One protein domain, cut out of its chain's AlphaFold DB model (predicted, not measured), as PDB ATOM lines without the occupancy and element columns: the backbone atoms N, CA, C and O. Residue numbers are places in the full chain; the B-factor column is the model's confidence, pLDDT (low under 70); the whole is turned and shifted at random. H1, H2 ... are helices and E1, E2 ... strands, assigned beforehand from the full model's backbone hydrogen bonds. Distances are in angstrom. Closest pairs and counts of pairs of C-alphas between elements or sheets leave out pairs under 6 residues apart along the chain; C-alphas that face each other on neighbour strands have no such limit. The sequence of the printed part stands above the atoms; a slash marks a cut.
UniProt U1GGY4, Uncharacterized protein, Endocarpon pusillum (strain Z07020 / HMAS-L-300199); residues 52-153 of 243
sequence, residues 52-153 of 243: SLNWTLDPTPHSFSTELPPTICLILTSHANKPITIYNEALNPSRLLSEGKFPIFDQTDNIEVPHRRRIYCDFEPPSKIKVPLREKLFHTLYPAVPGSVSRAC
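AT A GLANCE: This is residues 52 to 153 of the 243 residues of an uncharacterized protein of Endocarpon pusillum (strain Z07020 / HMAS-L-300199) (UniProt U1GGY4). With little regular structure, this is a sheet, E1, E2 and E5, with a strand pair, E3 and E4, near the end where E2 stops, two short helices, H1 and H2, grazing the sheet, and a long loop whose residues 121 to 134 stick out. The printed part has 102 residues, 39 in named elements, running E1 E2 E3 H1 H2 E4 E5, class mixed; both sheets, E1 - E2 - E5 and E3 - E4, are antiparallel. It is loose, radius of gyration of the C-alphas 16.5 A, spanning 49 by 34 by 23 A.

IN THESE COORDINATES: Find C-alpha 52 at (314.631, 184.458, 357.331), where E1, residues 52 to 58, 19.7 A, begins. Next come E2, 71 to 78, 22.6 A; E3, 84 to 87; H1, 88 to 91; H2, 93 to 98; E4, 138 to 141. E5, 147 to 152, 17.1 A, ends at (317.441, 173.087, 338.983).

HOW THE PARTS SIT: In hairpin E1 and E2, N 54 and O 75 are 2.9 A apart; between E2 and E5, N 74 and O 149, 2.8 A; between E3 and E4, N 86 and O 139, 2.8 A. In H2 every O i to N i+4 pair is within hydrogen-bond range; H1 is too short for one.

THE WHOLE: Uncut, it has long links E1 to E2 and H2 to E4; residues 116 to 136 have pLDDT under 70.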
ATOM      1  N   SER A  52     313.240 184.562 357.779       92.31
ATOM      2  CA  SER A  52     314.631 184.458 357.331       92.31
ATOM      3  C   SER A  52     314.708 183.666 356.032       92.31
ATOM      4  O   SER A  52     314.018 182.659 355.874       92.31
ATOM      5  N   LEU A  53     315.571 184.120 355.125       90.38
ATOM      6  CA  LEU A  53     315.833 183.493 353.833       90.38
ATOM      7  C   LEU A  53     317.290 183.026 353.813       90.38
ATOM      8  O   LEU A  53     318.182 183.825 354.103       90.38
ATOM      9  N   ASN A  54     317.534 181.769 353.459       90.62
ATOM     10  CA  ASN A  54     318.876 181.246 353.217       90.62
ATOM     11  C   ASN A  54     318.939 180.601 351.830       90.62
ATOM     12  O   ASN A  54     318.048 179.842 351.454       90.62
ATOM     13  N   TRP A  55     319.982 180.916 351.070       87.62
ATOM     14  CA  TRP A  55     320.168 180.455 349.701       87.62
ATOM     15  C   TRP A  55     321.369 179.528 349.634       87.62
ATOM     16  O   TRP A  55     322.451 179.862 350.107       87.62
ATOM     17  N   THR A  56     321.179 178.373 349.012       87.31
ATOM     18  CA  THR A  56     322.244 177.398 348.778       87.31
ATOM     19  C   THR A  56     322.230 176.970 347.318       87.31
ATOM     20  O   THR A  56     321.180 176.958 346.670       87.31
ATOM     21  N   LEU A  57     323.409 176.663 346.786       85.31
ATOM     22  CA  LEU A  57     323.601 176.183 345.424       85.31
ATOM     23  C   LEU A  57     324.275 174.814 345.506       85.31
ATOM     24  O   LEU A  57     325.350 174.707 346.087       85.31
ATOM     25  N   ASP A  58     323.657 173.788 344.940       83.31
ATOM     26  CA  ASP A  58     324.149 172.413 344.991       83.31
ATOM     27  C   ASP A  58     324.409 171.875 343.570       83.31
ATOM     28  O   ASP A  58     323.454 171.746 342.796       83.31
ATOM     29  N   PRO A  59     325.664 171.590 343.178       80.50
ATOM     30  CA  PRO A  59     326.889 171.677 343.982       80.50
ATOM     31  C   PRO A  59     327.496 173.092 344.054       80.50
ATOM     32  O   PRO A  59     327.357 173.905 343.138       80.50
ATOM     33  N   THR A  60     328.234 173.358 345.137       78.75
ATOM     34  CA  THR A  60     329.101 174.537 345.339       78.75
ATOM     35  C   THR A  60     330.530 174.046 345.579       78.75
ATOM     36  O   THR A  60     330.885 173.748 346.717       78.75
ATOM     37  N   PRO A  61     331.365 173.881 344.539       76.31
ATOM     38  CA  PRO A  61     331.364 174.630 343.281       76.31
ATOM     39  C   PRO A  61     330.635 173.933 342.120       76.31
ATOM     40  O   PRO A  61     330.608 172.708 342.021       76.31
ATOM     41  N   HIS A  62     330.105 174.734 341.190       73.00
ATOM     42  CA  HIS A  62     329.576 174.260 339.912       73.00
ATOM     43  C   HIS A  62     330.420 174.799 338.755       73.00
ATOM     44  O   HIS A  62     330.730 175.988 338.712       73.00
ATOM     45  N   SER A  63     330.746 173.932 337.795       75.19
ATOM     46  CA  SER A  63     331.370 174.314 336.526       75.19
ATOM     47  C   SER A  63     330.362 174.206 335.388       75.19
ATOM     48  O   SER A  63     329.634 173.218 335.313       75.19
ATOM     49  N   PHE A  64     330.396 175.132 334.428       71.44
ATOM     50  CA  PHE A  64     329.598 175.038 333.198       71.44
ATOM     51  C   PHE A  64     329.940 173.817 332.324       71.44
ATOM     52  O   PHE A  64     329.194 173.504 331.399       71.44
ATOM     53  N   SER A  65     331.054 173.127 332.599       78.00
ATOM     54  CA  SER A  65     331.392 171.839 331.980       78.00
ATOM     55  C   SER A  65     330.703 170.635 332.635       78.00
ATOM     56  O   SER A  65     330.803 169.525 332.115       78.00
ATOM     57  N   THR A  66     330.019 170.828 333.765       76.94
ATOM     58  CA  THR A  66     329.290 169.762 334.467       76.94
ATOM     59  C   THR A  66     328.024 169.409 333.689       76.94
ATOM     60  O   THR A  66     327.279 170.294 333.277       76.94
ATOM     61  N   GLU A  67     327.759 168.113 333.506       82.25
ATOM     62  CA  GLU A  67     326.596 167.626 332.747       82.25
ATOM     63  C   GLU A  67     325.262 168.028 333.395       82.25
ATOM     64  O   GLU A  67     324.295 168.363 332.707       82.25
ATOM     65  N   LEU A  68     325.223 168.028 334.730       80.56
ATOM     66  CA  LEU A  68     324.042 168.392 335.494       80.56
ATOM     67  C   LEU A  68     324.082 169.867 335.902       80.56
ATOM     68  O   LEU A  68     325.094 170.328 336.439       80.56
ATOM     69  N   PRO A  69     322.979 170.610 335.701       81.31
ATOM     70  CA  PRO A  69     322.871 171.965 336.211       81.31
ATOM     71  C   PRO A  69     322.890 171.989 337.741       81.31
ATOM     72  O   PRO A  69     322.386 171.055 338.371       81.31
ATOM     73  N   PRO A  70     323.362 173.085 338.352       85.31
ATOM     74  CA  PRO A  70     323.298 173.220 339.786       85.31
ATOM     75  C   PRO A  70     321.852 173.491 340.203       85.31
ATOM     76  O   PRO A  70     321.070 174.126 339.487       85.31
ATOM     77  N   THR A  71     321.480 173.023 341.379       86.81
ATOM     78  CA  THR A  71     320.182 173.272 341.992       86.81
ATOM     79  C   THR A  71     320.303 174.435 342.952       86.81
ATOM     80  O   THR A  71     321.148 174.421 343.837       86.81
ATOM     81  N   ILE A  72     319.443 175.440 342.804       86.75
ATOM     82  CA  ILE A  72     319.297 176.465 343.835       86.75
ATOM     83  C   ILE A  72     318.217 176.019 344.799       86.75
ATOM     84  O   ILE A  72     317.106 175.677 344.385       86.75
ATOM     85  N   CYS A  73     318.547 176.052 346.082       89.31
ATOM     86  CA  CYS A  73     317.632 175.782 347.170       89.31
ATOM     87  C   CYS A  73     317.481 177.036 348.035       89.31
ATOM     88  O   CYS A  73     318.458 177.591 348.544       89.31
ATOM     89  N   LEU A  74     316.234 177.480 348.172       90.19
ATOM     90  CA  LEU A  74     315.806 178.524 349.087       90.19
ATOM     91  C   LEU A  74     315.232 177.870 350.339       90.19
ATOM     92  O   LEU A  74     314.243 177.142 350.258       90.19
ATOM     93  N   ILE A  75     315.821 178.166 351.488       91.88
ATOM     94  CA  ILE A  75     315.332 177.752 352.798       91.88
ATOM     95  C   ILE A  75     314.666 178.958 353.463       91.88
ATOM     96  O   ILE A  75     315.247 180.041 353.556       91.88
ATOM     97  N   LEU A  76     313.433 178.756 353.909       92.56
ATOM     98  CA  LEU A  76     312.558 179.751 354.511       92.56
ATOM     99  C   LEU A  76     312.314 179.377 355.968       92.56
ATOM    100  O   LEU A  76     311.776 178.305 356.240       92.56
ATOM    101  N   THR A  77     312.636 180.269 356.899       93.44
ATOM    102  CA  THR A  77     312.385 180.042 358.329       93.44
ATOM    103  C   THR A  77     311.486 181.143 358.872       93.44
ATOM    104  O   THR A  77     311.869 182.314 358.866       93.44
ATOM    105  N   SER A  78     310.288 180.775 359.334       93.75
ATOM    106  CA  SER A  78     309.373 181.698 360.013       93.75
ATOM    107  C   SER A  78     309.722 181.800 361.498       93.75
ATOM    108  O   SER A  78     309.807 180.783 362.187       93.75
ATOM    109  N   HIS A  79     309.872 183.032 361.982       92.81
ATOM    110  CA  HIS A  79     310.040 183.357 363.405       92.81
ATOM    111  C   HIS A  79     308.734 183.812 364.059       92.81
ATOM    112  O   HIS A  79     308.738 184.257 365.202       92.81
ATOM    113  N   ALA A  80     307.616 183.757 363.334       91.19
ATOM    114  CA  ALA A  80     306.318 184.058 363.915       91.19
ATOM    115  C   ALA A  80     305.826 182.900 364.788       91.19
ATOM    116  O   ALA A  80     306.113 181.733 364.530       91.19
ATOM    117  N   ASN A  81     305.009 183.235 365.782       92.94
ATOM    118  CA  ASN A  81     304.307 182.279 366.640       92.94
ATOM    119  C   ASN A  81     303.098 181.614 365.954       92.94
ATOM    120  O   ASN A  81     302.526 180.669 366.492       92.94
ATOM    121  N   LYS A  82     302.702 182.093 364.768       92.56
ATOM    122  CA  LYS A  82     301.576 181.579 363.980       92.56
ATOM    123  C   LYS A  82     302.021 181.235 362.553       92.56
ATOM    124  O   LYS A  82     302.974 181.843 362.057       92.56
ATOM    125  N   PRO A  83     301.344 180.288 361.876       92.75
ATOM    126  CA  PRO A  83     301.636 179.975 360.484       92.75
ATOM    127  C   PRO A  83     301.484 181.198 359.573       92.75
ATOM    128  O   PRO A  83     300.509 181.943 359.685       92.75
ATOM    129  N   ILE A  84     302.424 181.379 358.644       90.56
ATOM    130  CA  ILE A  84     302.381 182.445 357.634       90.56
ATOM    131  C   ILE A  84     302.184 181.810 356.266       90.56
ATOM    132  O   ILE A  84     302.934 180.914 355.888       90.56
ATOM    133  N   THR A  85     301.215 182.302 355.499       89.81
ATOM    134  CA  THR A  85     300.996 181.856 354.121       89.81
ATOM    135  C   THR A  85     301.526 182.897 353.145       89.81
ATOM    136  O   THR A  85     301.133 184.060 353.194       89.81
ATOM    137  N   ILE A  86     302.423 182.476 352.259       86.75
ATOM    138  CA  ILE A  86     303.092 183.321 351.266       86.75
ATOM    139  C   ILE A  86     302.751 182.854 349.854       86.75
ATOM    140  O   ILE A  86     302.557 181.664 349.604       86.75
ATOM    141  N   TYR A  87     302.680 183.796 348.918       84.62
ATOM    142  CA  TYR A  87     302.448 183.489 347.512       84.62
ATOM    143  C   TYR A  87     303.724 182.907 346.884       84.62
ATOM    144  O   TYR A  87     304.776 183.549 346.878       84.62
ATOM    145  N   ASN A  88     303.636 181.681 346.366       80.75
ATOM    146  CA  ASN A  88     304.777 180.868 345.932       80.75
ATOM    147  C   ASN A  88     305.534 181.488 344.742       80.75
ATOM    148  O   ASN A  88     306.745 181.336 344.608       80.75
ATOM    149  N   GLU A  89     304.849 182.236 343.875       77.81
ATOM    150  CA  GLU A  89     305.474 182.788 342.669       77.81
ATOM    151  C   GLU A  89     306.615 183.769 342.976       77.81
ATOM    152  O   GLU A  89     307.624 183.771 342.271       77.81
ATOM    153  N   ALA A  90     306.492 184.531 344.069       71.38
ATOM    154  CA  ALA A  90     307.520 185.464 344.529       71.38
ATOM    155  C   ALA A  90     308.787 184.759 345.047       71.38
ATOM    156  O   ALA A  90     309.844 185.375 345.152       71.38
ATOM    157  N   LEU A  91     308.689 183.466 345.365       79.94
ATOM    158  CA  LEU A  91     309.762 182.667 345.962       79.94
ATOM    159  C   LEU A  91     310.372 181.677 344.978       79.94
ATOM    160  O   LEU A  91     311.257 180.911 345.346       79.94
ATOM    161  N   ASN A  92     309.912 181.685 343.727       81.94
ATOM    162  CA  ASN A  92     310.391 180.776 342.705       81.94
ATOM    163  C   ASN A  92     311.862 181.092 342.357       81.94
ATOM    164  O   ASN A  92     312.122 182.125 341.724       81.94
ATOM    165  N   PRO A  93     312.825 180.198 342.671       80.19
ATOM    166  CA  PRO A  93     314.246 180.453 342.434       80.19
ATOM    167  C   PRO A  93     314.563 180.777 340.971       80.19
ATOM    168  O   PRO A  93     315.393 181.635 340.680       80.19
ATOM    169  N   SER A  94     313.856 180.145 340.025       77.38
ATOM    170  CA  SER A  94     314.065 180.395 338.596       77.38
ATOM    171  C   SER A  94     313.731 181.827 338.193       77.38
ATOM    172  O   SER A  94     314.416 182.381 337.337       77.38
ATOM    173  N   ARG A  95     312.692 182.419 338.796       77.25
ATOM    174  CA  ARG A  95     312.275 183.793 338.506       77.25
ATOM    175  C   ARG A  95     313.308 184.781 339.040       77.25
ATOM    176  O   ARG A  95     313.810 185.607 338.282       77.25
ATOM    177  N   LEU A  96     313.721 184.600 340.291       76.81
ATOM    178  CA  LEU A  96     314.709 185.462 340.941       76.81
ATOM    179  C   LEU A  96     316.072 185.454 340.227       76.81
ATOM    180  O   LEU A  96     316.672 186.514 340.039       76.81
ATOM    181  N   LEU A  97     316.523 184.289 339.747       75.88
ATOM    182  CA  LEU A  97     317.715 184.196 338.896       75.88
ATOM    183  C   LEU A  97     317.564 185.002 337.607       75.88
ATOM    184  O   LEU A  97     318.445 185.757 337.209       75.88
ATOM    185  N   SER A  98     316.435 184.827 336.933       74.81
ATOM    186  CA  SER A  98     316.217 185.367 335.595       74.81
ATOM    187  C   SER A  98     315.956 186.878 335.558       74.81
ATOM    188  O   SER A  98     316.229 187.526 334.544       74.81
ATOM    189  N   GLU A  99     315.487 187.439 336.675       75.88
ATOM    190  CA  GLU A  99     315.386 188.880 336.913       75.88
ATOM    191  C   GLU A  99     316.752 189.527 337.212       75.88
ATOM    192  O   GLU A  99     316.843 190.754 337.296       75.88
ATOM    193  N   GLY A 100     317.819 188.731 337.362       71.44
ATOM    194  CA  GLY A 100     319.154 189.227 337.695       71.44
ATOM    195  C   GLY A 100     319.233 189.795 339.112       71.44
ATOM    196  O   GLY A 100     319.965 190.751 339.345       71.44
ATOM    197  N   LYS A 101     318.449 189.250 340.054       76.31
ATOM    198  CA  LYS A 101     318.496 189.658 341.470       76.31
ATOM    199  C   LYS A 101     319.727 189.112 342.196       76.31
ATOM    200  O   LYS A 101     320.087 189.637 343.243       76.31
ATOM    201  N   PHE A 102     320.356 188.080 341.635       76.31
ATOM    202  CA  PHE A 102     321.578 187.481 342.153       76.31
ATOM    203  C   PHE A 102     322.742 187.787 341.212       76.31
ATOM    204  O   PHE A 102     322.752 187.271 340.087       76.31
ATOM    205  N   PRO A 103     323.722 188.600 341.636       77.56
ATOM    206  CA  PRO A 103     324.954 188.727 340.879       77.56
ATOM    207  C   PRO A 103     325.688 187.381 340.928       77.56
ATOM    208  O   PRO A 103     325.756 186.729 341.972       77.56
ATOM    209  N   ILE A 104     326.192 186.938 339.780       77.00
ATOM    210  CA  ILE A 104     327.034 185.743 339.677       77.00
ATOM    211  C   ILE A 104     328.422 186.247 339.328       77.00
ATOM    212  O   ILE A 104     328.550 187.015 338.383       77.00
ATOM    213  N   PHE A 105     329.436 185.815 340.065       82.50
ATOM    214  CA  PHE A 105     330.825 186.182 339.815       82.50
ATOM    215  C   PHE A 105     331.597 184.957 339.338       82.50
ATOM    216  O   PHE A 105     331.413 183.862 339.878       82.50
ATOM    217  N   ASP A 106     332.443 185.137 338.329       81.25
ATOM    218  CA  ASP A 106     333.465 184.149 338.001       81.25
ATOM    219  C   ASP A 106     334.515 184.157 339.124       81.25
ATOM    220  O   ASP A 106     334.973 185.207 339.571       81.25
ATOM    221  N   GLN A 107     334.848 182.979 339.646       82.25
ATOM    222  CA  GLN A 107     335.770 182.844 340.777       82.25
ATOM    223  C   GLN A 107     337.219 183.171 340.398       82.25
ATOM    224  O   GLN A 107     338.029 183.444 341.283       82.25
ATOM    225  N   THR A 108     337.553 183.128 339.108       86.69
ATOM    226  CA  THR A 108     338.923 183.294 338.612       86.69
ATOM    227  C   THR A 108     339.344 184.758 338.607       86.69
ATOM    228  O   THR A 108     340.445 185.094 339.038       86.69
ATOM    229  N   ASP A 109     338.469 185.629 338.114       93.06
ATOM    230  CA  ASP A 109     338.736 187.053 337.899       93.06
ATOM    231  C   ASP A 109     337.837 187.966 338.753       93.06
ATOM    232  O   ASP A 109     338.021 189.185 338.756       93.06
ATOM    233  N   ASN A 110     336.905 187.385 339.522       90.12
ATOM    234  CA  ASN A 110     335.905 188.089 340.325       90.12
ATOM    235  C   ASN A 110     335.055 189.068 339.492       90.12
ATOM    236  O   ASN A 110     334.587 190.092 340.000       90.12
ATOM    237  N   ILE A 111     334.866 188.774 338.201       90.88
ATOM    238  CA  ILE A 111     334.050 189.584 337.294       90.88
ATOM    239  C   ILE A 111     332.606 189.081 337.325       90.88
ATOM    240  O   ILE A 111     332.333 187.881 337.304       90.88
ATOM    241  N   GLU A 112     331.654 190.016 337.368       85.50
ATOM    242  CA  GLU A 112     330.233 189.685 337.279       85.50
ATOM    243  C   GLU A 112     329.905 189.094 335.898       85.50
ATOM    244  O   GLU A 112     330.113 189.720 334.853       85.50
ATOM    245  N   VAL A 113     329.347 187.884 335.890       81.12
ATOM    246  CA  VAL A 113     328.892 187.192 334.688       81.12
ATOM    247  C   VAL A 113     327.623 187.881 334.171       81.12
ATOM    248  O   VAL A 113     326.616 187.938 334.884       81.12
ATOM    249  N   PRO A 114     327.606 188.380 332.921       79.88
ATOM    250  CA  PRO A 114     326.469 189.123 332.401       79.88
ATOM    251  C   PRO A 114     325.233 188.232 332.251       79.88
ATOM    252  O   PRO A 114     325.184 187.298 331.446       79.88
ATOM    253  N   HIS A 115     324.178 188.585 332.980       70.94
ATOM    254  CA  HIS A 115     322.881 187.927 332.883       70.94
ATOM    255  C   HIS A 115     322.107 188.406 331.657       70.94
ATOM    256  O   HIS A 115     321.803 189.594 331.508       70.94
ATOM    257  N   ARG A 116     321.682 187.477 330.791       67.75
ATOM    258  CA  ARG A 116     320.651 187.793 329.791       67.75
ATOM    259  C   ARG A 116     319.309 187.927 330.503       67.75
ATOM    260  O   ARG A 116     318.630 186.924 330.725       67.75
ATOM    261  N   ARG A 117     318.933 189.165 330.838       61.66
ATOM    262  CA  ARG A 117     317.617 189.487 331.404       61.66
ATOM    263  C   ARG A 117     316.530 188.911 330.505       61.66
ATOM    264  O   ARG A 117     316.397 189.300 329.343       61.66
ATOM    265  N   ARG A 118     315.755 187.975 331.040       61.25
ATOM    266  CA  ARG A 118     314.491 187.580 330.423       61.25
ATOM    267  C   ARG A 118     313.434 188.548 330.931       61.25
ATOM    268  O   ARG A 118     313.355 188.807 332.125       61.25
ATOM    269  N   ILE A 119     312.660 189.115 330.013       56.44
ATOM    270  CA  ILE A 119     311.532 189.970 330.375       56.44
ATOM    271  C   ILE A 119     310.426 189.038 330.867       56.44
ATOM    272  O   ILE A 119     309.856 188.290 330.072       56.44
ATOM    273  N   TYR A 120     310.162 189.052 332.171       57.03
ATOM    274  CA  TYR A 120     308.948 188.474 332.734       57.03
ATOM    275  C   TYR A 120     307.912 189.584 332.787       57.03
ATOM    276  O   TYR A 120     308.167 190.660 333.325       57.03
ATOM    277  N   CYS A 121     306.765 189.345 332.163       49.31
ATOM    278  CA  CYS A 121     305.608 190.193 332.373       49.31
ATOM    279  C   CYS A 121     304.956 189.719 333.666       49.31
ATOM    280  O   CYS A 121     304.340 188.653 333.690       49.31
ATOM    281  N   ASP A 122     305.126 190.497 334.727       54.19
ATOM    282  CA  ASP A 122     304.368 190.303 335.952       54.19
ATOM    283  C   ASP A 122     302.916 190.652 335.659       54.19
ATOM    284  O   ASP A 122     302.569 191.804 335.400       54.19
ATOM    285  N   PHE A 123     302.067 189.632 335.635       51.66
ATOM    286  CA  PHE A 123     300.634 189.847 335.592       51.66
ATOM    287  C   PHE A 123     300.180 190.118 337.019       51.66
ATOM    288  O   PHE A 123     300.376 189.278 337.899       51.66
ATOM    289  N   GLU A 124     299.576 191.284 337.254       55.12
ATOM    290  CA  GLU A 124     298.877 191.513 338.513       55.12
ATOM    291  C   GLU A 124     297.877 190.371 338.727       55.12
ATOM    292  O   GLU A 124     297.152 190.011 337.784       55.12
ATOM    293  N   PRO A 125     297.836 189.769 339.933       53.16
ATOM    294  CA  PRO A 125     296.875 188.727 340.213       53.16
ATOM    295  C   PRO A 125     295.487 189.300 339.923       53.16
ATOM    296  O   PRO A 125     295.134 190.368 340.432       53.16
ATOM    297  N   PRO A 126     294.707 188.648 339.055       51.62
ATOM    298  CA  PRO A 126     293.508 189.259 338.533       51.62
ATOM    299  C   PRO A 126     292.518 189.456 339.680       51.62
ATOM    300  O   PRO A 126     292.059 188.497 340.299       51.62
ATOM    301  N   SER A 127     292.183 190.719 339.950       58.59
ATOM    302  CA  SER A 127     291.467 191.182 341.151       58.59
ATOM    303  C   SER A 127     290.082 190.559 341.373       58.59
ATOM    304  O   SER A 127     289.474 190.762 342.422       58.59
ATOM    305  N   LYS A 128     289.554 189.822 340.385       52.75
ATOM    306  CA  LYS A 128     288.183 189.292 340.366       52.75
ATOM    307  C   LYS A 128     288.030 187.908 339.738       52.75
ATOM    308  O   LYS A 128     286.930 187.576 339.294       52.75
ATOM    309  N   ILE A 129     289.071 187.079 339.670       44.81
ATOM    310  CA  ILE A 129     288.870 185.713 339.167       44.81
ATOM    311  C   ILE A 129     288.631 184.770 340.342       44.81
ATOM    312  O   ILE A 129     289.507 184.544 341.172       44.81
ATOM    313  N   LYS A 130     287.435 184.169 340.362       50.28
ATOM    314  CA  LYS A 130     287.131 182.933 341.095       50.28
ATOM    315  C   LYS A 130     287.897 181.776 340.443       50.28
ATOM    316  O   LYS A 130     287.297 180.846 339.909       50.28
ATOM    317  N   VAL A 131     289.225 181.867 340.383       49.50
ATOM    318  CA  VAL A 131     290.036 180.703 340.041       49.50
ATOM    319  C   VAL A 131     289.923 179.804 341.263       49.50
ATOM    320  O   VAL A 131     290.048 180.320 342.377       49.50
ATOM    321  N   PRO A 132     289.694 178.491 341.117       51.16
ATOM    322  CA  PRO A 132     289.998 177.584 342.208       51.16
ATOM    323  C   PRO A 132     291.466 177.823 342.571       51.16
ATOM    324  O   PRO A 132     292.358 177.481 341.791       51.16
ATOM    325  N   LEU A 133     291.698 178.509 343.696       56.03
ATOM    326  CA  LEU A 133     293.020 178.764 344.249       56.03
ATOM    327  C   LEU A 133     293.613 177.387 344.499       56.03
ATOM    328  O   LEU A 133     293.300 176.725 345.483       56.03
ATOM    329  N   ARG A 134     294.393 176.893 343.535       60.16
ATOM    330  CA  ARG A 134     295.097 175.633 343.704       60.16
ATOM    331  C   ARG A 134     296.021 175.859 344.888       60.16
ATOM    332  O   ARG A 134     296.849 176.765 344.829       60.16
ATOM    333  N   GLU A 135     295.903 175.030 345.916       60.59
ATOM    334  CA  GLU A 135     296.726 175.082 347.136       60.59
ATOM    335  C   GLU A 135     298.232 175.181 346.817       60.59
ATOM    336  O   GLU A 135     298.996 175.798 347.546       60.59
ATOM    337  N   LYS A 136     298.643 174.695 345.638       69.50
ATOM    338  CA  LYS A 136     300.002 174.787 345.079       69.50
ATOM    339  C   LYS A 136     300.533 176.215 344.836       69.50
ATOM    340  O   LYS A 136     301.735 176.370 344.615       69.50
ATOM    341  N   LEU A 137     299.672 177.236 344.816       76.25
ATOM    342  CA  LEU A 137     300.066 178.640 344.623       76.25
ATOM    343  C   LEU A 137     300.578 179.301 345.901       76.25
ATOM    344  O   LEU A 137     301.194 180.363 345.825       76.25
ATOM    345  N   PHE A 138     300.344 178.687 347.055       85.00
ATOM    346  CA  PHE A 138     300.752 179.227 348.337       85.00
ATOM    347  C   PHE A 138     301.686 178.261 349.053       85.00
ATOM    348  O   PHE A 138     301.646 177.046 348.849       85.00
ATOM    349  N   HIS A 139     302.556 178.814 349.884       85.62
ATOM    350  CA  HIS A 139     303.369 178.057 350.823       85.62
ATOM    351  C   HIS A 139     303.026 178.515 352.230       85.62
ATOM    352  O   HIS A 139     303.010 179.709 352.511       85.62
ATOM    353  N   THR A 140     302.723 177.570 353.111       90.88
ATOM    354  CA  THR A 140     302.485 177.863 354.522       90.88
ATOM    355  C   THR A 140     303.740 177.505 355.301       90.88
ATOM    356  O   THR A 140     304.162 176.351 355.321       90.88
ATOM    357  N   LEU A 141     304.355 178.513 355.916       92.06
ATOM    358  CA  LEU A 141     305.483 178.357 356.822       92.06
ATOM    359  C   LEU A 141     304.946 178.205 358.238       92.06
ATOM    360  O   LEU A 141     304.315 179.122 358.769       92.06
ATOM    361  N   TYR A 142     305.208 177.055 358.845       93.94
ATOM    362  CA  TYR A 142     304.872 176.812 360.240       93.94
ATOM    363  C   TYR A 142     305.950 177.405 361.164       93.94
ATOM    364  O   TYR A 142     307.119 177.473 360.773       93.94
ATOM    365  N   PRO A 143     305.575 177.853 362.377       93.81
ATOM    366  CA  PRO A 143     306.523 178.360 363.367       93.81
ATOM    367  C   PRO A 143     307.689 177.397 363.590       93.81
ATOM    368  O   PRO A 143     307.464 176.208 363.814       93.81
ATOM    369  N   ALA A 144     308.921 177.908 363.522       87.44
ATOM    370  CA  ALA A 144     310.153 177.149 363.758       87.44
ATOM    371  C   ALA A 144     310.380 175.914 362.852       87.44
ATOM    372  O   ALA A 144     311.301 175.137 363.110       87.44
ATOM    373  N   VAL A 145     309.608 175.742 361.771       93.94
ATOM    374  CA  VAL A 145     309.809 174.668 360.786       93.94
ATOM    375  C   VAL A 145     310.395 175.263 359.503       93.94
ATOM    376  O   VAL A 145     309.706 176.023 358.816       93.94
ATOM    377  N   PRO A 146     311.649 174.931 359.144       93.00
ATOM    378  CA  PRO A 146     312.230 175.362 357.881       93.00
ATOM    379  C   PRO A 146     311.477 174.758 356.690       93.00
ATOM    380  O   PRO A 146     311.365 173.539 356.562       93.00
ATOM    381  N   GLY A 147     310.979 175.610 355.797       90.12
ATOM    382  CA  GLY A 147     310.470 175.215 354.484       90.12
ATOM    383  C   GLY A 147     311.580 175.290 353.440       90.12
ATOM    384  O   GLY A 147     312.433 176.171 353.520       90.12
ATOM    385  N   SER A 148     311.579 174.402 352.446       89.75
ATOM    386  CA  SER A 148     312.533 174.466 351.333       89.75
ATOM    387  C   SER A 148     311.825 174.538 349.985       89.75
ATOM    388  O   SER A 148     310.818 173.869 349.751       89.75
ATOM    389  N   VAL A 149     312.362 175.369 349.097       87.62
ATOM    390  CA  VAL A 149     311.946 175.488 347.700       87.62
ATOM    391  C   VAL A 149     313.194 175.325 346.851       87.62
ATOM    392  O   VAL A 149     314.075 176.183 346.859       87.62
ATOM    393  N   SER A 150     313.287 174.220 346.119       86.50
ATOM    394  CA  SER A 150     314.439 173.929 345.270       86.50
ATOM    395  C   SER A 150     314.065 173.909 343.797       86.50
ATOM    396  O   SER A 150     312.951 173.548 343.401       86.50
ATOM    397  N   ARG A 151     315.008 174.333 342.954       84.44
ATOM    398  CA  ARG A 151     314.866 174.233 341.506       84.44
ATOM    399  C   ARG A 151     316.218 174.106 340.827       84.44
ATOM    400  O   ARG A 151     317.133 174.876 341.103       84.44
ATOM    401  N   ALA A 152     316.307 173.169 339.887       81.19
ATOM    402  CA  ALA A 152     317.441 173.087 338.983       81.19
ATOM    403  C   ALA A 152     317.558 174.398 338.193       81.19
ATOM    404  O   ALA A 152     316.571 174.886 337.619       81.19
ATOM    405  N   CYS A 153     318.762 174.961 338.145       73.88
ATOM    406  CA  CYS A 153     319.093 176.055 337.247       73.88
ATOM    407  C   CYS A 153     319.099 175.480 335.844       73.88
ATOM    408  O   CYS A 153     320.136 175.017 335.393       73.88
TER     409      CYS A 153